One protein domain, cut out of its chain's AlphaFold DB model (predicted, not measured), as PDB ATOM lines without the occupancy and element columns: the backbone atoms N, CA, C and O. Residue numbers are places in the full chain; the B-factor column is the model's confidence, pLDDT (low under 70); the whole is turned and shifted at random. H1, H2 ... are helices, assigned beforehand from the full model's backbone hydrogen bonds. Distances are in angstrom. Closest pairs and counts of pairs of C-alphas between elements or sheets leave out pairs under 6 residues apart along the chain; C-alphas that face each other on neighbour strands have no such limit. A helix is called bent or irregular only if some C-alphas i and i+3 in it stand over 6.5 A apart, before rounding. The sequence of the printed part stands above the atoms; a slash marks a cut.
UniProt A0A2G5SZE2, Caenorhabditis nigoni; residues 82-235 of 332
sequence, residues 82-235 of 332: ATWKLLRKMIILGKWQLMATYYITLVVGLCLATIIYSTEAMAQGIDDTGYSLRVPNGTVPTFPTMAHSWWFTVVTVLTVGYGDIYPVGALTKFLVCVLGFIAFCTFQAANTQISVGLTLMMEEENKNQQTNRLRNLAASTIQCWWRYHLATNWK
ATOM      1  N   ALA A  82     166.093  98.195 213.509       83.56
ATOM      2  CA  ALA A  82     165.099  97.233 213.978       83.56
ATOM      3  C   ALA A  82     163.749  97.938 214.132       83.56
ATOM      4  O   ALA A  82     162.750  97.477 213.574       83.56
ATOM      5  N   THR A  83     163.766  99.124 214.744       85.31
ATOM      6  CA  THR A  83     162.620 100.029 214.878       85.31
ATOM      7  C   THR A  83     162.054 100.404 213.513       85.31
ATOM      8  O   THR A  83     160.864 100.230 213.262       85.31
ATOM      9  N   TRP A  84     162.915 100.818 212.578       85.88
ATOM     10  CA  TRP A  84     162.512 101.167 211.211       85.88
ATOM     11  C   TRP A  84     161.923  99.986 210.439       85.88
ATOM     12  O   TRP A  84     160.946 100.141 209.707       85.88
ATOM     13  N   LYS A  85     162.488  98.782 210.591       87.06
ATOM     14  CA  LYS A  85     161.954  97.562 209.967       87.06
ATOM     15  C   LYS A  85     160.580  97.218 210.526       87.06
ATOM     16  O   LYS A  85     159.714  96.831 209.742       87.06
ATOM     17  N   LEU A  86     160.391  97.354 211.836       87.62
ATOM     18  CA  LEU A  86     159.126  97.094 212.514       87.62
ATOM     19  C   LEU A  86     158.062  98.113 212.086       87.62
ATOM     20  O   LEU A  86     157.009  97.724 211.585       87.62
ATOM     21  N   LEU A  87     158.383  99.406 212.146       88.19
ATOM     22  CA  LEU A  87     157.505 100.492 211.710       88.19
ATOM     23  C   LEU A  87     157.120 100.347 210.231       88.19
ATOM     24  O   LEU A  87     155.951 100.463 209.868       88.19
ATOM     25  N   ARG A  88     158.076  99.996 209.364       90.38
ATOM     26  CA  ARG A  88     157.796  99.728 207.948       90.38
ATOM     27  C   ARG A  88     156.847  98.543 207.763       90.38
ATOM     28  O   ARG A  88     155.930  98.631 206.950       90.38
ATOM     29  N   LYS A  89     157.056  97.431 208.482       88.25
ATOM     30  CA  LYS A  89     156.153  96.264 208.429       88.25
ATOM     31  C   LYS A  89     154.735  96.663 208.837       88.25
ATOM     32  O   LYS A  89     153.790  96.312 208.133       88.25
ATOM     33  N   MET A  90     154.609  97.445 209.907       89.44
ATOM     34  CA  MET A  90     153.339  97.976 210.401       89.44
ATOM     35  C   MET A  90     152.611  98.803 209.344       89.44
ATOM     36  O   MET A  90     151.464  98.495 209.015       89.44
ATOM     37  N   ILE A  91     153.287  99.786 208.745       89.88
ATOM     38  CA  ILE A  91     152.689 100.627 207.703       89.88
ATOM     39  C   ILE A  91     152.269  99.784 206.497       89.88
ATOM     40  O   ILE A  91     151.170  99.960 205.985       89.88
ATOM     41  N   ILE A  92     153.097  98.838 206.045       89.44
ATOM     42  CA  ILE A  92     152.772  98.008 204.875       89.44
ATOM     43  C   ILE A  92     151.554  97.114 205.135       89.44
ATOM     44  O   ILE A  92     150.725  96.941 204.232       89.44
ATOM     45  N   LEU A  93     151.432  96.561 206.344       88.19
ATOM     46  CA  LEU A  93     150.292  95.736 206.727       88.19
ATOM     47  C   LEU A  93     149.008  96.583 206.757       88.19
ATOM     48  O   LEU A  93     148.005  96.192 206.158       88.19
ATOM     49  N   GLY A  94     149.072  97.764 207.384       87.56
ATOM     50  CA  GLY A  94     147.955  98.696 207.593       87.56
ATOM     51  C   GLY A  94     147.681  99.704 206.484       87.56
ATOM     52  O   GLY A  94     146.757 100.502 206.619       87.56
ATOM     53  N   LYS A  95     148.433  99.678 205.376       91.06
ATOM     54  CA  LYS A  95     148.448 100.780 204.399       91.06
ATOM     55  C   LYS A  95     147.078 101.178 203.862       91.06
ATOM     56  O   LYS A  95     146.847 102.351 203.634       91.06
ATOM     57  N   TRP A  96     146.163 100.231 203.662       92.62
ATOM     58  CA  TRP A  96     144.849 100.551 203.097       92.62
ATOM     59  C   TRP A  96     143.932 101.273 204.088       92.62
ATOM     60  O   TRP A  96     143.264 102.223 203.701       92.62
ATOM     61  N   GLN A  97     143.923 100.866 205.359       90.25
ATOM     62  CA  GLN A  97     143.112 101.526 206.393       90.25
ATOM     63  C   GLN A  97     143.710 102.872 206.791       90.25
ATOM     64  O   GLN A  97     142.979 103.847 206.955       90.25
ATOM     65  N   LEU A  98     145.042 102.930 206.863       90.75
ATOM     66  CA  LEU A  98     145.765 104.159 207.143       90.75
ATOM     67  C   LEU A  98     145.526 105.194 206.035       90.75
ATOM     68  O   LEU A  98     145.168 106.332 206.312       90.75
ATOM     69  N   MET A  99     145.643 104.791 204.765       93.44
ATOM     70  CA  MET A  99     145.359 105.689 203.643       93.44
ATOM     71  C   MET A  99     143.892 106.123 203.609       93.44
ATOM     72  O   MET A  99     143.623 107.287 203.347       93.44
ATOM     73  N   ALA A 100     142.945 105.231 203.915       94.00
ATOM     74  CA  ALA A 100     141.527 105.584 203.955       94.00
ATOM     75  C   ALA A 100     141.206 106.620 205.049       94.00
ATOM     76  O   ALA A 100     140.478 107.573 204.790       94.00
ATOM     77  N   THR A 101     141.761 106.467 206.255       93.56
ATOM     78  CA  THR A 101     141.534 107.419 207.358       93.56
ATOM     79  C   THR A 101     142.180 108.776 207.101       93.56
ATOM     80  O   THR A 101     141.523 109.800 207.294       93.56
ATOM     81  N   TYR A 102     143.412 108.808 206.585       94.25
ATOM     82  CA  TYR A 102     144.036 110.065 206.162       94.25
ATOM     83  C   TYR A 102     143.287 110.725 205.005       94.25
ATOM     84  O   TYR A 102     143.111 111.938 205.020       94.25
ATOM     85  N   TYR A 103     142.792 109.947 204.040       96.25
ATOM     86  CA  TYR A 103     141.982 110.471 202.943       96.25
ATOM     87  C   TYR A 103     140.685 111.115 203.449       96.25
ATOM     88  O   TYR A 103     140.382 112.245 203.081       96.25
ATOM     89  N   ILE A 104     139.951 110.443 204.344       95.56
ATOM     90  CA  ILE A 104     138.738 111.006 204.960       95.56
ATOM     91  C   ILE A 104     139.072 112.286 205.734       95.56
ATOM     92  O   ILE A 104     138.368 113.281 205.588       95.56
ATOM     93  N   THR A 105     140.154 112.284 206.514       94.88
ATOM     94  CA  THR A 105     140.601 113.466 207.269       94.88
ATOM     95  C   THR A 105     140.917 114.634 206.335       94.88
ATOM     96  O   THR A 105     140.487 115.755 206.588       94.88
ATOM     97  N   LEU A 106     141.613 114.371 205.226       95.56
ATOM     98  CA  LEU A 106     141.945 115.375 204.218       95.56
ATOM     99  C   LEU A 106     140.683 115.951 203.569       95.56
ATOM    100  O   LEU A 106     140.569 117.166 203.451       95.56
ATOM    101  N   VAL A 107     139.718 115.107 203.189       95.75
ATOM    102  CA  VAL A 107     138.452 115.555 202.586       95.75
ATOM    103  C   VAL A 107     137.637 116.390 203.573       95.75
ATOM    104  O   VAL A 107     137.193 117.479 203.223       95.75
ATOM    105  N   VAL A 108     137.476 115.927 204.816       95.06
ATOM    106  CA  VAL A 108     136.754 116.680 205.858       95.06
ATOM    107  C   VAL A 108     137.465 118.001 206.163       95.06
ATOM    108  O   VAL A 108     136.801 119.026 206.286       95.06
ATOM    109  N   GLY A 109     138.799 118.003 206.220       95.31
ATOM    110  CA  GLY A 109     139.597 119.217 206.372       95.31
ATOM    111  C   GLY A 109     139.416 120.190 205.205       95.31
ATOM    112  O   GLY A 109     139.296 121.389 205.431       95.31
ATOM    113  N   LEU A 110     139.342 119.703 203.959       95.44
ATOM    114  CA  LEU A 110     139.142 120.574 202.790       95.44
ATOM    115  C   LEU A 110     137.750 121.195 202.818       95.44
ATOM    116  O   LEU A 110     137.625 122.398 202.605       95.44
ATOM    117  N   CYS A 111     136.730 120.404 203.150       95.00
ATOM    118  CA  CYS A 111     135.373 120.904 203.350       95.00
ATOM    119  C   CYS A 111     135.303 121.934 204.484       95.00
ATOM    120  O   CYS A 111     134.617 122.942 204.363       95.00
ATOM    121  N   LEU A 112     136.017 121.708 205.586       95.25
ATOM    122  CA  LEU A 112     136.076 122.663 206.688       95.25
ATOM    123  C   LEU A 112     136.740 123.977 206.248       95.25
ATOM    124  O   LEU A 112     136.187 125.045 206.492       95.25
ATOM    125  N   ALA A 113     137.867 123.909 205.536       94.88
ATOM    126  CA  ALA A 113     138.563 125.089 205.031       94.88
ATOM    127  C   ALA A 113     137.715 125.904 204.039       94.88
ATOM    128  O   ALA A 113     137.706 127.133 204.116       94.88
ATOM    129  N   THR A 114     136.975 125.244 203.137       92.81
ATOM    130  CA  THR A 114     136.073 125.932 202.198       92.81
ATOM    131  C   THR A 114     134.886 126.569 202.910       92.81
ATOM    132  O   THR A 114     134.540 127.702 202.590       92.81
ATOM    133  N   ILE A 115     134.297 125.885 203.897       93.25
ATOM    134  CA  ILE A 115     133.207 126.429 204.717       93.25
ATOM    135  C   ILE A 115     133.681 127.652 205.505       93.25
ATOM    136  O   ILE A 115     132.968 128.648 205.568       93.25
ATOM    137  N   ILE A 116     134.879 127.613 206.090       93.25
ATOM    138  CA  ILE A 116     135.440 128.763 206.813       93.25
ATOM    139  C   ILE A 116     135.629 129.945 205.865       93.25
ATOM    140  O   ILE A 116     135.177 131.041 206.174       93.25
ATOM    141  N   TYR A 117     136.240 129.713 204.699       91.56
ATOM    142  CA  TYR A 117     136.460 130.759 203.700       91.56
ATOM    143  C   TYR A 117     135.144 131.407 203.244       91.56
ATOM    144  O   TYR A 117     135.017 132.629 203.282       91.56
ATOM    145  N   SER A 118     134.140 130.605 202.876       90.31
ATOM    146  CA  SER A 118     132.866 131.127 202.370       90.31
ATOM    147  C   SER A 118     132.032 131.813 203.451       90.31
ATOM    148  O   SER A 118     131.466 132.877 203.214       90.31
ATOM    149  N   THR A 119     131.967 131.250 204.659       91.50
ATOM    150  CA  THR A 119     131.162 131.833 205.744       91.50
ATOM    151  C   THR A 119     131.779 133.103 206.318       91.50
ATOM    152  O   THR A 119     131.033 133.999 206.705       91.50
ATOM    153  N   GLU A 120     133.107 133.231 206.325       88.44
ATOM    154  CA  GLU A 120     133.775 134.480 206.715       88.44
ATOM    155  C   GLU A 120     133.629 135.561 205.646       88.44
ATOM    156  O   GLU A 120     133.390 136.715 205.994       88.44
ATOM    157  N   ALA A 121     133.661 135.195 204.360       86.38
ATOM    158  CA  ALA A 121     133.324 136.116 203.276       86.38
ATOM    159  C   ALA A 121     131.909 136.692 203.455       86.38
ATOM    160  O   ALA A 121     131.716 137.907 203.430       86.38
ATOM    161  N   MET A 122     130.935 135.819 203.740       84.50
ATOM    162  CA  MET A 122     129.553 136.215 204.019       84.50
ATOM    163  C   MET A 122     129.426 137.060 205.293       84.50
ATOM    164  O   MET A 122     128.684 138.038 205.300       84.50
ATOM    165  N   ALA A 123     130.134 136.708 206.370       84.25
ATOM    166  CA  ALA A 123     130.064 137.424 207.645       84.25
ATOM    167  C   ALA A 123     130.670 138.836 207.569       84.25
ATOM    168  O   ALA A 123     130.199 139.738 208.259       84.25
ATOM    169  N   GLN A 124     131.699 139.023 206.741       79.44
ATOM    170  CA  GLN A 124     132.384 140.304 206.549       79.44
ATOM    171  C   GLN A 124     131.797 141.123 205.382       79.44
ATOM    172  O   GLN A 124     132.237 142.248 205.152       79.44
ATOM    173  N   GLY A 125     130.798 140.587 204.666       73.00
ATOM    174  CA  GLY A 125     130.166 141.246 203.518       73.00
ATOM    175  C   GLY A 125     131.130 141.465 202.349       73.00
ATOM    176  O   GLY A 125     131.041 142.481 201.663       73.00
ATOM    177  N   ILE A 126     132.091 140.558 202.176       76.94
ATOM    178  CA  ILE A 126     133.135 140.648 201.160       76.94
ATOM    179  C   ILE A 126     132.707 139.873 199.909       76.94
ATOM    180  O   ILE A 126     132.316 138.710 200.002       76.94
ATOM    181  N   ASP A 127     132.855 140.496 198.738       72.44
ATOM    182  CA  ASP A 127     132.668 139.824 197.454       72.44
ATOM    183  C   ASP A 127     133.825 138.853 197.164       72.44
ATOM    184  O   ASP A 127     135.011 139.208 197.229       72.44
ATOM    185  N   ASP A 128     133.472 137.615 196.818       71.50
ATOM    186  CA  ASP A 128     134.427 136.571 196.451       71.50
ATOM    187  C   ASP A 128     134.769 136.658 194.958       71.50
ATOM    188  O   ASP A 128     133.912 136.503 194.087       71.50
ATOM    189  N   THR A 129     136.048 136.886 194.651       67.69
ATOM    190  CA  THR A 129     136.563 136.851 193.268       67.69
ATOM    191  C   THR A 129     137.054 135.453 192.863       67.69
ATOM    192  O   THR A 129     137.652 135.277 191.802       67.69
ATOM    193  N   GLY A 130     136.811 134.442 193.704       67.50
ATOM    194  CA  GLY A 130     137.122 133.030 193.489       67.50
ATOM    195  C   GLY A 130     138.466 132.601 194.085       67.50
ATOM    196  O   GLY A 130     138.551 131.537 194.690       67.50
ATOM    197  N   TYR A 131     139.513 133.423 193.948       62.50
ATOM    198  CA  TYR A 131     140.848 133.152 194.522       62.50
ATOM    199  C   TYR A 131     141.242 134.091 195.671       62.50
ATOM    200  O   TYR A 131     142.190 133.799 196.408       62.50
ATOM    201  N   SER A 132     140.523 135.201 195.832       67.19
ATOM    202  CA  SER A 132     140.764 136.198 196.874       67.19
ATOM    203  C   SER A 132     139.486 136.948 197.242       67.19
ATOM    204  O   SER A 132     138.635 137.211 196.388       67.19
ATOM    205  N   LEU A 133     139.390 137.352 198.503       75.50
ATOM    206  CA  LEU A 133     138.298 138.172 199.020       75.50
ATOM    207  C   LEU A 133     138.567 139.660 198.745       75.50
ATOM    208  O   LEU A 133     139.627 140.174 199.111       75.50
ATOM    209  N   ARG A 134     137.626 140.363 198.094       67.62
ATOM    210  CA  ARG A 134     137.751 141.801 197.795       67.62
ATOM    211  C   ARG A 134     137.111 142.647 198.886       67.62
ATOM    212  O   ARG A 134     135.896 142.784 198.963       67.62
ATOM    213  N   VAL A 135     137.938 143.276 199.703       73.75
ATOM    214  CA  VAL A 135     137.439 143.943 200.904       73.75
ATOM    215  C   VAL A 135     136.898 145.350 200.612       73.75
ATOM    216  O   VAL A 135     137.517 146.080 199.829       73.75
ATOM    217  N   PRO A 136     135.767 145.759 201.219       68.69
ATOM    218  CA  PRO A 136     135.339 147.155 201.235       68.69
ATOM    219  C   PRO A 136     136.399 148.051 201.897       68.69
ATOM    220  O   PRO A 136     137.111 147.625 202.804       68.69
ATOM    221  N   ASN A 137     136.517 149.304 201.451       59.38
ATOM    222  CA  ASN A 137     137.546 150.233 201.930       59.38
ATOM    223  C   ASN A 137     137.566 150.327 203.473       59.38
ATOM    224  O   ASN A 137     136.621 150.837 204.069       59.38
ATOM    225  N   GLY A 138     138.661 149.878 204.102       65.00
ATOM    226  CA  GLY A 138     138.926 150.053 205.539       65.00
ATOM    227  C   GLY A 138     138.929 148.782 206.397       65.00
ATOM    228  O   GLY A 138     139.351 148.858 207.549       65.00
ATOM    229  N   THR A 139     138.526 147.621 205.873       67.88
ATOM    230  CA  THR A 139     138.627 146.332 206.586       67.88
ATOM    231  C   THR A 139     139.769 145.469 206.032       67.88
ATOM    232  O   THR A 139     140.097 145.520 204.849       67.88
ATOM    233  N   VAL A 140     140.429 144.695 206.900       75.12
ATOM    234  CA  VAL A 140     141.445 143.701 206.508       75.12
ATOM    235  C   VAL A 140     140.777 142.326 206.572       75.12
ATOM    236  O   VAL A 140     140.191 142.010 207.611       75.12
ATOM    237  N   PRO A 141     140.827 141.508 205.506       77.38
ATOM    238  CA  PRO A 141     140.163 140.214 205.508       77.38
ATOM    239  C   PRO A 141     140.934 139.260 206.417       77.38
ATOM    240  O   PRO A 141     142.148 139.109 206.287       77.38
ATOM    241  N   THR A 142     140.228 138.571 207.310       81.94
ATOM    242  CA  THR A 142     140.842 137.573 208.202       81.94
ATOM    243  C   THR A 142     141.406 136.382 207.422       81.94
ATOM    244  O   THR A 142     142.447 135.836 207.777       81.94
ATOM    245  N   PHE A 143     140.745 136.010 206.323       85.81
ATOM    246  CA  PHE A 143     141.155 134.928 205.429       85.81
ATOM    247  C   PHE A 143     141.304 135.449 203.990       85.81
ATOM    248  O   PHE A 143     140.401 135.267 203.181       85.81
ATOM    249  N   PRO A 144     142.426 136.105 203.634       84.56
ATOM    250  CA  PRO A 144     142.577 136.759 202.329       84.56
ATOM    251  C   PRO A 144     142.528 135.785 201.142       84.56
ATOM    252  O   PRO A 144     142.054 136.146 200.067       84.56
ATOM    253  N   THR A 145     143.014 134.553 201.326       88.56
ATOM    254  CA  THR A 145     142.991 133.497 200.304       88.56
ATOM    255  C   THR A 145     142.567 132.166 200.912       88.56
ATOM    256  O   THR A 145     142.767 131.927 202.106       88.56
ATOM    257  N   MET A 146     142.075 131.246 200.077       88.62
ATOM    258  CA  MET A 146     141.715 129.885 200.502       88.62
ATOM    259  C   MET A 146     142.877 129.146 201.197       88.62
ATOM    260  O   MET A 146     142.654 128.329 202.092       88.62
ATOM    261  N   ALA A 147     144.129 129.464 200.846       92.25
ATOM    262  CA  ALA A 147     145.312 128.900 201.494       92.25
ATOM    263  C   ALA A 147     145.425 129.288 202.982       92.25
ATOM    264  O   ALA A 147     145.875 128.470 203.784       92.25
ATOM    265  N   HIS A 148     144.971 130.486 203.373       91.88
ATOM    266  CA  HIS A 148     144.955 130.913 204.777       91.88
ATOM    267  C   HIS A 148     143.911 130.127 205.580       91.88
ATOM    268  O   HIS A 148     144.194 129.680 206.691       91.88
ATOM    269  N   SER A 149     142.733 129.871 204.999       92.75
ATOM    270  CA  SER A 149     141.710 129.018 205.623       92.75
ATOM    271  C   SER A 149     142.184 127.571 205.762       92.75
ATOM    272  O   SER A 149     141.906 126.918 206.769       92.75
ATOM    273  N   TRP A 150     142.945 127.070 204.783       94.31
ATOM    274  CA  TRP A 150     143.585 125.756 204.862       94.31
ATOM    275  C   TRP A 150     144.645 125.694 205.968       94.31
ATOM    276  O   TRP A 150     144.615 124.765 206.773       94.31
ATOM    277  N   TRP A 151     145.532 126.693 206.060       95.00
ATOM    278  CA  TRP A 151     146.521 126.805 207.140       95.00
ATOM    279  C   TRP A 151     145.857 126.773 208.519       95.00
ATOM    280  O   TRP A 151     146.190 125.917 209.341       95.00
ATOM    281  N   PHE A 152     144.850 127.625 208.735       95.06
ATOM    282  CA  PHE A 152     144.077 127.646 209.975       95.06
ATOM    283  C   PHE A 152     143.436 126.285 210.272       95.06
ATOM    284  O   PHE A 152     143.501 125.796 211.402       95.06
ATOM    285  N   THR A 153     142.858 125.637 209.257       95.19
ATOM    286  CA  THR A 153     142.224 124.322 209.413       95.19
ATOM    287  C   THR A 153     143.236 123.258 209.828       95.19
ATOM    288  O   THR A 153     142.975 122.514 210.768       95.19
ATOM    289  N   VAL A 154     144.412 123.203 209.197       95.31
ATOM    290  CA  VAL A 154     145.475 122.249 209.552       95.31
ATOM    291  C   VAL A 154     145.972 122.489 210.979       95.31
ATOM    292  O   VAL A 154     146.044 121.545 211.763       95.31
ATOM    293  N   VAL A 155     146.253 123.740 211.348       95.62
ATOM    294  CA  VAL A 155     146.705 124.121 212.699       95.62
ATOM    295  C   VAL A 155     145.658 123.771 213.765       95.62
ATOM    296  O   VAL A 155     146.017 123.321 214.856       95.62
ATOM    297  N   THR A 156     144.372 123.928 213.440       94.06
ATOM    298  CA  THR A 156     143.247 123.623 214.336       94.06
ATOM    299  C   THR A 156     143.016 122.118 214.478       94.06
ATOM    300  O   THR A 156     142.899 121.623 215.596       94.06
ATOM    301  N   VAL A 157     143.002 121.359 213.373       93.94
ATOM    302  CA  VAL A 157     142.822 119.892 213.384       93.94
ATOM    303  C   VAL A 157     143.987 119.193 214.080       93.94
ATOM    304  O   VAL A 157     143.781 118.207 214.782       93.94
ATOM    305  N   LEU A 158     145.206 119.720 213.939       94.38
ATOM    306  CA  LEU A 158     146.383 119.243 214.668       94.38
ATOM    307  C   LEU A 158     146.436 119.736 216.120       94.38
ATOM    308  O   LEU A 158     147.378 119.402 216.836       94.38
ATOM    309  N   THR A 159     145.447 120.511 216.574       94.69
ATOM    310  CA  THR A 159     145.358 121.066 217.936       94.69
ATOM    311  C   THR A 159     146.571 121.906 218.355       94.69
ATOM    312  O   THR A 159     146.854 122.030 219.542       94.69
ATOM    313  N   VAL A 160     147.294 122.494 217.393       95.62
ATOM    314  CA  VAL A 160     148.441 123.376 217.674       95.62
ATOM    315  C   VAL A 160     147.949 124.746 218.133       95.62
ATOM    316  O   VAL A 160     148.405 125.248 219.153       95.62
ATOM    317  N   GLY A 161     146.998 125.329 217.394       93.25
ATOM    318  CA  GLY A 161     146.307 126.559 217.787       93.25
ATOM    319  C   GLY A 161     147.218 127.771 218.004       93.25
ATOM    320  O   GLY A 161     147.191 128.353 219.082       93.25
ATOM    321  N   TYR A 162     147.995 128.179 216.991       93.25
ATOM    322  CA  TYR A 162     148.886 129.348 217.095       93.25
ATOM    323  C   TYR A 162     148.162 130.649 217.479       93.25
ATOM    324  O   TYR A 162     148.746 131.489 218.157       93.25
ATOM    325  N   GLY A 163     146.901 130.812 217.059       90.56
ATOM    326  CA  GLY A 163     146.101 132.010 217.339       90.56
ATOM    327  C   GLY A 163     146.468 133.228 216.483       90.56
ATOM    328  O   GLY A 163     145.991 134.323 216.759       90.56
ATOM    329  N   ASP A 164     147.286 133.037 215.448       91.62
ATOM    330  CA  ASP A 164     147.663 134.035 214.441       91.62
ATOM    331  C   ASP A 164     146.469 134.483 213.588       91.62
ATOM    332  O   ASP A 164     146.322 135.664 213.280       91.62
ATOM    333  N   ILE A 165     145.600 133.538 213.230       90.38
ATOM    334  CA  ILE A 165     144.377 133.769 212.463       90.38
ATOM    335  C   ILE A 165     143.245 133.003 213.147       90.38
ATOM    336  O   ILE A 165     143.419 131.852 213.548       90.38
ATOM    337  N   TYR A 166     142.075 133.621 213.292       90.62
ATOM    338  CA  TYR A 166     140.906 132.986 213.898       90.62
ATOM    339  C   TYR A 166     139.609 133.519 213.283       90.62
ATOM    340  O   TYR A 166     139.537 134.703 212.965       90.62
ATOM    341  N   PRO A 167     138.562 132.687 213.132       91.31
ATOM    342  CA  PRO A 167     137.282 133.130 212.596       91.31
ATOM    343  C   PRO A 167     136.647 134.191 213.495       91.31
ATOM    344  O   PRO A 167     136.635 134.057 214.723       91.31
ATOM    345  N   VAL A 168     136.097 135.241 212.888       87.56
ATOM    346  CA  VAL A 168     135.426 136.337 213.600       87.56
ATOM    347  C   VAL A 168     133.918 136.090 213.637       87.56
ATOM    348  O   VAL A 168     133.292 136.318 214.682       87.56
ATOM    349  N   GLY A 169     133.353 135.549 212.553       88.94
ATOM    350  CA  GLY A 169     131.925 135.298 212.385       88.94
ATOM    351  C   GLY A 169     131.366 134.291 213.392       88.94
ATOM    352  O   GLY A 169     131.940 133.228 213.631       88.94
ATOM    353  N   ALA A 170     130.209 134.597 213.988       91.25
ATOM    354  CA  ALA A 170     129.567 133.717 214.972       91.25
ATOM    355  C   ALA A 170     129.155 132.359 214.369       91.25
ATOM    356  O   ALA A 170     129.370 131.315 214.985       91.25
ATOM    357  N   LEU A 171     128.621 132.371 213.141       91.75
ATOM    358  CA  LEU A 171     128.271 131.160 212.393       91.75
ATOM    359  C   LEU A 171     129.516 130.306 212.117       91.75
ATOM    360  O   LEU A 171     129.510 129.099 212.356       91.75
ATOM    361  N   THR A 172     130.598 130.936 211.658       92.25
ATOM    362  CA  THR A 172     131.858 130.255 211.359       92.25
ATOM    363  C   THR A 172     132.454 129.631 212.612       92.25
ATOM    364  O   THR A 172     132.826 128.463 212.579       92.25
ATOM    365  N   LYS A 173     132.470 130.345 213.744       93.62
ATOM    366  CA  LYS A 173     132.906 129.792 215.039       93.62
ATOM    367  C   LYS A 173     132.128 128.528 215.407       93.62
ATOM    368  O   LYS A 173     132.740 127.520 215.747       93.62
ATOM    369  N   PHE A 174     130.800 128.550 215.281       94.94
ATOM    370  CA  PHE A 174     129.969 127.374 215.548       94.94
ATOM    371  C   PHE A 174     130.305 126.197 214.615       94.94
ATOM    372  O   PHE A 174     130.490 125.070 215.078       94.94
ATOM    373  N   LEU A 175     130.447 126.454 213.310       93.25
ATOM    374  CA  LEU A 175     130.802 125.427 212.326       93.25
ATOM    375  C   LEU A 175     132.198 124.851 212.575       93.25
ATOM    376  O   LEU A 175     132.370 123.637 212.502       93.25
ATOM    377  N   VAL A 176     133.172 125.689 212.932       94.19
ATOM    378  CA  VAL A 176     134.522 125.258 213.311       94.19
ATOM    379  C   VAL A 176     134.488 124.386 214.560       94.19
ATOM    380  O   VAL A 176     135.158 123.359 214.583       94.19
ATOM    381  N   CYS A 177     133.675 124.712 215.567       93.81
ATOM    382  CA  CYS A 177     133.531 123.857 216.745       93.81
ATOM    383  C   CYS A 177     132.989 122.465 216.384       93.81
ATOM    384  O   CYS A 177     133.557 121.461 216.806       93.81
ATOM    385  N   VAL A 178     131.920 122.384 215.587       93.56
ATOM    386  CA  VAL A 178     131.274 121.100 215.260       93.56
ATOM    387  C   VAL A 178     132.096 120.294 214.250       93.56
ATOM    388  O   VAL A 178     132.463 119.147 214.508       93.56
ATOM    389  N   LEU A 179     132.407 120.882 213.095       93.00
ATOM    390  CA  LEU A 179     133.121 120.200 212.015       93.00
ATOM    391  C   LEU A 179     134.611 120.036 212.324       93.00
ATOM    392  O   LEU A 179     135.191 119.014 211.960       93.00
ATOM    393  N   GLY A 180     135.223 120.988 213.032       93.38
ATOM    394  CA  GLY A 180     136.598 120.862 213.516       93.38
ATOM    395  C   GLY A 180     136.745 119.737 214.535       93.38
ATOM    396  O   GLY A 180     137.704 118.974 214.450       93.38
ATOM    397  N   PHE A 181     135.760 119.537 215.420       94.44
ATOM    398  CA  PHE A 181     135.747 118.378 216.316       94.44
ATOM    399  C   PHE A 181     135.666 117.053 215.544       94.44
ATOM    400  O   PHE A 181     136.412 116.117 215.839       94.44
ATOM    401  N   ILE A 182     134.814 116.974 214.515       94.06
ATOM    402  CA  ILE A 182     134.721 115.786 213.649       94.06
ATOM    403  C   ILE A 182     136.051 115.537 212.920       94.06
ATOM    404  O   ILE A 182     136.539 114.407 212.920       94.06
ATOM    405  N   ALA A 183     136.659 116.575 212.339       94.50
ATOM    406  CA  ALA A 183     137.948 116.491 211.651       94.50
ATOM    407  C   ALA A 183     139.085 116.043 212.588       94.50
ATOM    408  O   ALA A 183     139.909 115.205 212.221       94.50
ATOM    409  N   PHE A 184     139.098 116.542 213.824       95.44
ATOM    410  CA  PHE A 184     140.025 116.091 214.858       95.44
ATOM    411  C   PHE A 184     139.820 114.608 215.200       95.44
ATOM    412  O   PHE A 184     140.783 113.842 215.260       95.44
ATOM    413  N   CYS A 185     138.571 114.163 215.367       95.19
ATOM    414  CA  CYS A 185     138.269 112.765 215.681       95.19
ATOM    415  C   CYS A 185     138.716 111.805 214.568       95.19
ATOM    416  O   CYS A 185     139.241 110.726 214.856       95.19
ATOM    417  N   THR A 186     138.535 112.180 213.296       93.31
ATOM    418  CA  THR A 186     138.983 111.354 212.164       93.31
ATOM    419  C   THR A 186     140.506 111.318 212.043       93.31
ATOM    420  O   THR A 186     141.059 110.238 211.818       93.31
ATOM    421  N   PHE A 187     141.196 112.436 212.299       94.50
ATOM    422  CA  PHE A 187     142.658 112.467 212.382       94.50
ATOM    423  C   PHE A 187     143.177 111.569 213.515       94.50
ATOM    424  O   PHE A 187     144.066 110.736 213.317       94.50
ATOM    425  N   GLN A 188     142.565 111.663 214.695       95.25
ATOM    426  CA  GLN A 188     142.955 110.865 215.853       95.25
ATOM    427  C   GLN A 188     142.712 109.363 215.646       95.25
ATOM    428  O   GLN A 188     143.462 108.527 216.166       95.25
ATOM    429  N   ALA A 189     141.718 108.993 214.835       92.56
ATOM    430  CA  ALA A 189     141.510 107.606 214.438       92.56
ATOM    431  C   ALA A 189     142.718 107.042 213.666       92.56
ATOM    432  O   ALA A 189     143.115 105.904 213.925       92.56
ATOM    433  N   ALA A 190     143.356 107.825 212.784       90.50
ATOM    434  CA  ALA A 190     144.560 107.399 212.062       90.50
ATOM    435  C   ALA A 190     145.747 107.167 213.018       90.50
ATOM    436  O   ALA A 190     146.407 106.125 212.952       90.50
ATOM    437  N   ASN A 191     145.961 108.078 213.975       91.50
ATOM    438  CA  ASN A 191     146.997 107.939 215.011       91.50
ATOM    439  C   ASN A 191     146.785 106.676 215.862       91.50
ATOM    440  O   ASN A 191     147.720 105.922 216.144       91.50
ATOM    441  N   THR A 192     145.530 106.399 216.216       93.25
ATOM    442  CA  THR A 192     145.158 105.222 217.011       93.25
ATOM    443  C   THR A 192     145.448 103.918 216.261       93.25
ATOM    444  O   THR A 192     145.937 102.962 216.860       93.25
ATOM    445  N   GLN A 193     145.221 103.870 214.943       91.12
ATOM    446  CA  GLN A 193     145.524 102.683 214.131       91.12
ATOM    447  C   GLN A 193     147.018 102.337 214.130       91.12
ATOM    448  O   GLN A 193     147.372 101.160 214.207       91.12
ATOM    449  N   ILE A 194     147.888 103.349 214.080       91.25
ATOM    450  CA  ILE A 194     149.345 103.174 214.170       91.25
ATOM    451  C   ILE A 194     149.711 102.582 215.535       91.25
ATOM    452  O   ILE A 194     150.423 101.582 215.601       91.25
ATOM    453  N   SER A 195     149.176 103.145 216.622       91.56
ATOM    454  CA  SER A 195     149.460 102.665 217.979       91.56
ATOM    455  C   SER A 195     148.991 101.227 218.205       91.56
ATOM    456  O   SER A 195     149.744 100.412 218.733       91.56
ATOM    457  N   VAL A 196     147.765 100.887 217.797       91.31
ATOM    458  CA  VAL A 196     147.229  99.524 217.941       91.31
ATOM    459  C   VAL A 196     148.008  98.542 217.065       91.31
ATOM    460  O   VAL A 196     148.330  97.440 217.511       91.31
ATOM    461  N   GLY A 197     148.363  98.944 215.842       90.31
ATOM    462  CA  GLY A 197     149.188  98.141 214.941       90.31
ATOM    463  C   GLY A 197     150.556  97.815 215.541       90.31
ATOM    464  O   GLY A 197     150.993  96.667 215.466       90.31
ATOM    465  N   LEU A 198     151.195  98.792 216.190       90.19
ATOM    466  CA  LEU A 198     152.467  98.597 216.881       90.19
ATOM    467  C   LEU A 198     152.338  97.556 217.997       90.19
ATOM    468  O   LEU A 198     153.099  96.589 218.021       90.19
ATOM    469  N   THR A 199     151.344  97.710 218.873       90.50
ATOM    470  CA  THR A 199     151.109  96.793 219.997       90.50
ATOM    471  C   THR A 199     150.895  95.356 219.525       90.50
ATOM    472  O   THR A 199     151.510  94.434 220.058       90.50
ATOM    473  N   LEU A 200     150.085  95.156 218.481       89.25
ATOM    474  CA  LEU A 200     149.841  93.827 217.912       89.25
ATOM    475  C   LEU A 200     151.113  93.213 217.314       89.25
ATOM    476  O   LEU A 200     151.342  92.012 217.453       89.25
ATOM    477  N   MET A 201     151.963  94.021 216.673       88.50
ATOM    478  CA  MET A 201     153.241  93.539 216.143       88.50
ATOM    479  C   MET A 201     154.228  93.166 217.244       88.50
ATOM    480  O   MET A 201     154.915  92.156 217.111       88.50
ATOM    481  N   MET A 202     154.274  93.933 218.334       88.50
ATOM    482  CA  MET A 202     155.109  93.613 219.495       88.50
ATOM    483  C   MET A 202     154.632  92.328 220.186       88.50
ATOM    484  O   MET A 202     155.448  91.492 220.576       88.50
ATOM    485  N   GLU A 203     153.316  92.123 220.294       90.25
ATOM    486  CA  GLU A 203     152.746  90.886 220.835       90.25
ATOM    487  C   GLU A 203     153.096  89.669 219.962       90.25
ATOM    488  O   GLU A 203     153.510  88.622 220.467       90.25
ATOM    489  N   GLU A 204     152.973  89.812 218.643       88.19
ATOM    490  CA  GLU A 204     153.313  88.762 217.685       88.19
ATOM    491  C   GLU A 204     154.817  88.454 217.687       88.19
ATOM    492  O   GLU A 204     155.229  87.293 217.628       88.19
ATOM    493  N   GLU A 205     155.669  89.471 217.814       87.94
ATOM    494  CA  GLU A 205     157.111  89.279 217.946       87.94
ATOM    495  C   GLU A 205     157.459  88.504 219.224       87.94
ATOM    496  O   GLU A 205     158.253  87.562 219.165       87.94
ATOM    497  N   ASN A 206     156.795  88.791 220.346       89.44
ATOM    498  CA  ASN A 206     156.975  88.043 221.593       89.44
ATOM    499  C   ASN A 206     156.583  86.558 221.449       89.44
ATOM    500  O   ASN A 206     157.321  85.676 221.902       89.44
ATOM    501  N   LYS A 207     155.473  86.248 220.763       90.75
ATOM    502  CA  LYS A 207     155.059  84.857 220.466       90.75
ATOM    503  C   LYS A 207     156.053  84.146 219.544       90.75
ATOM    504  O   LYS A 207     156.409  82.980 219.761       90.75
ATOM    505  N   ASN A 208     156.567  84.854 218.544       87.75
ATOM    506  CA  ASN A 208     157.585  84.321 217.643       87.75
ATOM    507  C   ASN A 208     158.914  84.068 218.360       87.75
ATOM    508  O   ASN A 208     159.571  83.060 218.094       87.75
ATOM    509  N   GLN A 209     159.298  84.911 219.322       89.50
ATOM    510  CA  GLN A 209     160.467  84.663 220.164       89.50
ATOM    511  C   GLN A 209     160.315  83.377 220.987       89.50
ATOM    512  O   GLN A 209     161.261  82.590 221.050       89.50
ATOM    513  N   GLN A 210     159.136  83.110 221.558       88.88
ATOM    514  CA  GLN A 210     158.869  81.851 222.267       88.88
ATOM    515  C   GLN A 210     159.015  80.639 221.339       88.88
ATOM    516  O   GLN A 210     159.720  79.681 221.663       88.88
ATOM    517  N   THR A 211     158.432  80.707 220.143       89.62
ATOM    518  CA  THR A 211     158.541  79.635 219.141       89.62
ATOM    519  C   THR A 211     159.987  79.432 218.680       89.62
ATOM    520  O   THR A 211     160.449  78.301 218.531       89.62
ATOM    521  N   ASN A 212     160.752  80.515 218.521       89.12
ATOM    522  CA  ASN A 212     162.171  80.447 218.179       89.12
ATOM    523  C   ASN A 212     163.010  79.800 219.288       89.12
ATOM    524  O   ASN A 212     163.919  79.032 218.974       89.12
ATOM    525  N   ARG A 213     162.693  80.038 220.570       90.94
ATOM    526  CA  ARG A 213     163.335  79.325 221.689       90.94
ATOM    527  C   ARG A 213     163.089  77.823 221.590       90.94
ATOM    528  O   ARG A 213     164.042  77.057 221.690       90.94
ATOM    529  N   LEU A 214     161.853  77.408 221.302       91.12
ATOM    530  CA  LEU A 214     161.517  75.996 221.087       91.12
ATOM    531  C   LEU A 214     162.257  75.408 219.882       91.12
ATOM    532  O   LEU A 214     162.780  74.300 219.969       91.12
ATOM    533  N   ARG A 215     162.364  76.153 218.776       90.38
ATOM    534  CA  ARG A 215     163.110  75.723 217.585       90.38
ATOM    535  C   ARG A 215     164.599  75.543 217.875       90.38
ATOM    536  O   ARG A 215     165.183  74.562 217.428       90.38
ATOM    537  N   ASN A 216     165.205  76.455 218.631       89.62
ATOM    538  CA  ASN A 216     166.606  76.337 219.039       89.62
ATOM    539  C   ASN A 216     166.808  75.142 219.978       89.62
ATOM    540  O   ASN A 216     167.781  74.406 219.828       89.62
ATOM    541  N   LEU A 217     165.863  74.906 220.893       91.62
ATOM    542  CA  LEU A 217     165.882  73.740 221.769       91.62
ATOM    543  C   LEU A 217     165.797  72.445 220.948       91.62
ATOM    544  O   LEU A 217     166.643  71.573 221.108       91.62
ATOM    545  N   ALA A 218     164.864  72.366 219.996       94.00
ATOM    546  CA  ALA A 218     164.735  71.240 219.073       94.00
ATOM    547  C   ALA A 218     165.992  71.039 218.204       94.00
ATOM    548  O   ALA A 218     166.426  69.914 217.982       94.00
ATOM    549  N   ALA A 219     166.625  72.118 217.739       92.00
ATOM    550  CA  ALA A 219     167.888  72.021 217.014       92.00
ATOM    551  C   ALA A 219     169.002  71.458 217.909       92.00
ATOM    552  O   ALA A 219     169.741  70.575 217.477       92.00
ATOM    553  N   SER A 220     169.095  71.908 219.164       87.00
ATOM    554  CA  SER A 220     170.086  71.403 220.120       87.00
ATOM    555  C   SER A 220     169.850  69.937 220.483       87.00
ATOM    556  O   SER A 220     170.812  69.179 220.590       87.00
ATOM    557  N   THR A 221     168.589  69.501 220.598       87.06
ATOM    558  CA  THR A 221     168.270  68.096 220.854       87.06
ATOM    559  C   THR A 221     168.615  67.243 219.647       87.06
ATOM    560  O   THR A 221     169.258  66.222 219.839       87.06
ATOM    561  N   ILE A 222     168.318  67.679 218.419       90.62
ATOM    562  CA  ILE A 222     168.725  66.976 217.189       90.62
ATOM    563  C   ILE A 222     170.254  66.927 217.059       90.62
ATOM    564  O   ILE A 222     170.804  65.898 216.685       90.62
ATOM    565  N   GLN A 223     170.965  68.006 217.391       84.81
ATOM    566  CA  GLN A 223     172.429  68.043 217.355       84.81
ATOM    567  C   GLN A 223     173.063  67.159 218.432       84.81
ATOM    568  O   GLN A 223     174.035  66.463 218.151       84.81
ATOM    569  N   CYS A 224     172.533  67.169 219.656       80.62
ATOM    570  CA  CYS A 224     172.991  66.313 220.750       80.62
ATOM    571  C   CYS A 224     172.697  64.845 220.440       80.62
ATOM    572  O   CYS A 224     173.575  63.999 220.578       80.62
ATOM    573  N   TRP A 225     171.502  64.580 219.913       79.75
ATOM    574  CA  TRP A 225     171.096  63.306 219.347       79.75
ATOM    575  C   TRP A 225     172.119  62.888 218.285       79.75
ATOM    576  O   TRP A 225     172.799  61.898 218.479       79.75
ATOM    577  N   TRP A 226     172.370  63.665 217.237       72.75
ATOM    578  CA  TRP A 226     173.328  63.303 216.187       72.75
ATOM    579  C   TRP A 226     174.775  63.131 216.680       72.75
ATOM    580  O   TRP A 226     175.479  62.233 216.234       72.75
ATOM    581  N   ARG A 227     175.248  63.952 217.621       71.81
ATOM    582  CA  ARG A 227     176.592  63.801 218.213       71.81
ATOM    583  C   ARG A 227     176.698  62.541 219.047       71.81
ATOM    584  O   ARG A 227     177.715  61.855 218.992       71.81
ATOM    585  N   TYR A 228     175.638  62.229 219.781       60.53
ATOM    586  CA  TYR A 228     175.510  60.951 220.441       60.53
ATOM    587  C   TYR A 228     175.464  59.851 219.373       60.53
ATOM    588  O   TYR A 228     176.314  58.981 219.437       60.53
ATOM    589  N   HIS A 229     174.650  59.934 218.309       58.06
ATOM    590  CA  HIS A 229     174.649  59.016 217.155       58.06
ATOM    591  C   HIS A 229     176.052  58.773 216.615       58.06
ATOM    592  O   HIS A 229     176.440  57.635 216.481       58.06
ATOM    593  N   LEU A 230     176.852  59.804 216.357       50.97
ATOM    594  CA  LEU A 230     178.221  59.663 215.862       50.97
ATOM    595  C   LEU A 230     179.153  59.015 216.891       50.97
ATOM    596  O   LEU A 230     179.867  58.086 216.543       50.97
ATOM    597  N   ALA A 231     179.117  59.439 218.160       54.69
ATOM    598  CA  ALA A 231     179.901  58.816 219.237       54.69
ATOM    599  C   ALA A 231     179.501  57.358 219.490       54.69
ATOM    600  O   ALA A 231     180.237  56.583 220.105       54.69
ATOM    601  N   THR A 232     178.288  57.030 219.066       51.41
ATOM    602  CA  THR A 232     177.701  55.735 219.235       51.41
ATOM    603  C   THR A 232     178.047  54.893 217.962       51.41
ATOM    604  O   THR A 232     178.722  53.884 218.114       51.41
ATOM    605  N   ASN A 233     177.683  55.279 216.734       50.22
ATOM    606  CA  ASN A 233     177.716  54.537 215.449       50.22
ATOM    607  C   ASN A 233     179.070  54.383 214.805       50.22
ATOM    608  O   ASN A 233     179.329  53.408 214.097       50.22
ATOM    609  N   TRP A 234     179.914  55.360 215.074       47.00
ATOM    610  CA  TRP A 234     181.329  55.150 215.080       47.00
ATOM    611  C   TRP A 234     181.571  54.349 216.356       47.00
ATOM    612  O   TRP A 234     181.281  54.824 217.457       47.00
ATOM    613  N   LYS A 235     182.178  53.158 216.252       54.25
ATOM    614  CA  LYS A 235     183.099  52.756 217.325       54.25
ATOM    615  C   LYS A 235     183.830  54.083 217.710       54.25
ATOM    616  O   LYS A 235     184.306  54.659 216.743       54.25
TER     617      LYS A 235
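AT A GLANCE: This is residues 82 to 235 of the 332 residues of a protein of Caenorhabditis nigoni (UniProt A0A2G5SZE2). One very long helix, H3, makes the long axis; the long arm H1b of the bent helix H1 runs side by side with its first part, and the short helix H2 packs steeply on both. The other arm, H1a, turns off to cross H3, whose last part sticks out alone, residues 206 to 233. The printed part has 154 residues with three named helices, H1, H2 and H3 in that order, and no named strand: all helix. It is extended, with a radius of gyration of the C-alphas of 28.9 A and spans of 109 by 24 by 24 A.

IN THESE COORDINATES: H1, residues 82 to 124, begins at C-alpha 82 (165.099, 97.233, 213.978). By its hydrogen bonds it was assigned as one helix, but it is bent: C-alphas 93 and 96 are 8.1 A apart. Its arms are H1a, residues 82 to 93, and H1b, residues 96 to 124, 41.8 A long. H2 is residues 146 to 157. H3, residues 170 to 233, is 92.7 A long and ends at C-alpha 233 (177.716, 54.537, 215.449).

HOW THE PARTS SIT: H1a and H1b are about perpendicular, at 77 degrees. H1a touches H3 at a steep tilt of 64 degrees, C-alphas 90 and 197 being closest at 6.2 A. H1b touches H3 at a shallow tilt of 14 degrees, opposite ways, closest at C-alphas 105 and 186, 5.6 A. H2 touches H1b at C-alphas 113 and 149, 5.1 A, and H3 at C-alphas 157 and 184, 4.9 A. H1a and H2 are apart. In H1a, H1b, H2 and H3 every O i to N i+4 pair is within hydrogen-bond range.

THE WHOLE: The C-alphas of Asn 137 and Lys 235, the two farthest apart, are 108.7 A apart. Both links are long, 21 and 12 residues, and the printed part has no cut. The pLDDT is under 70 at 17 residues, among them 228 to 235.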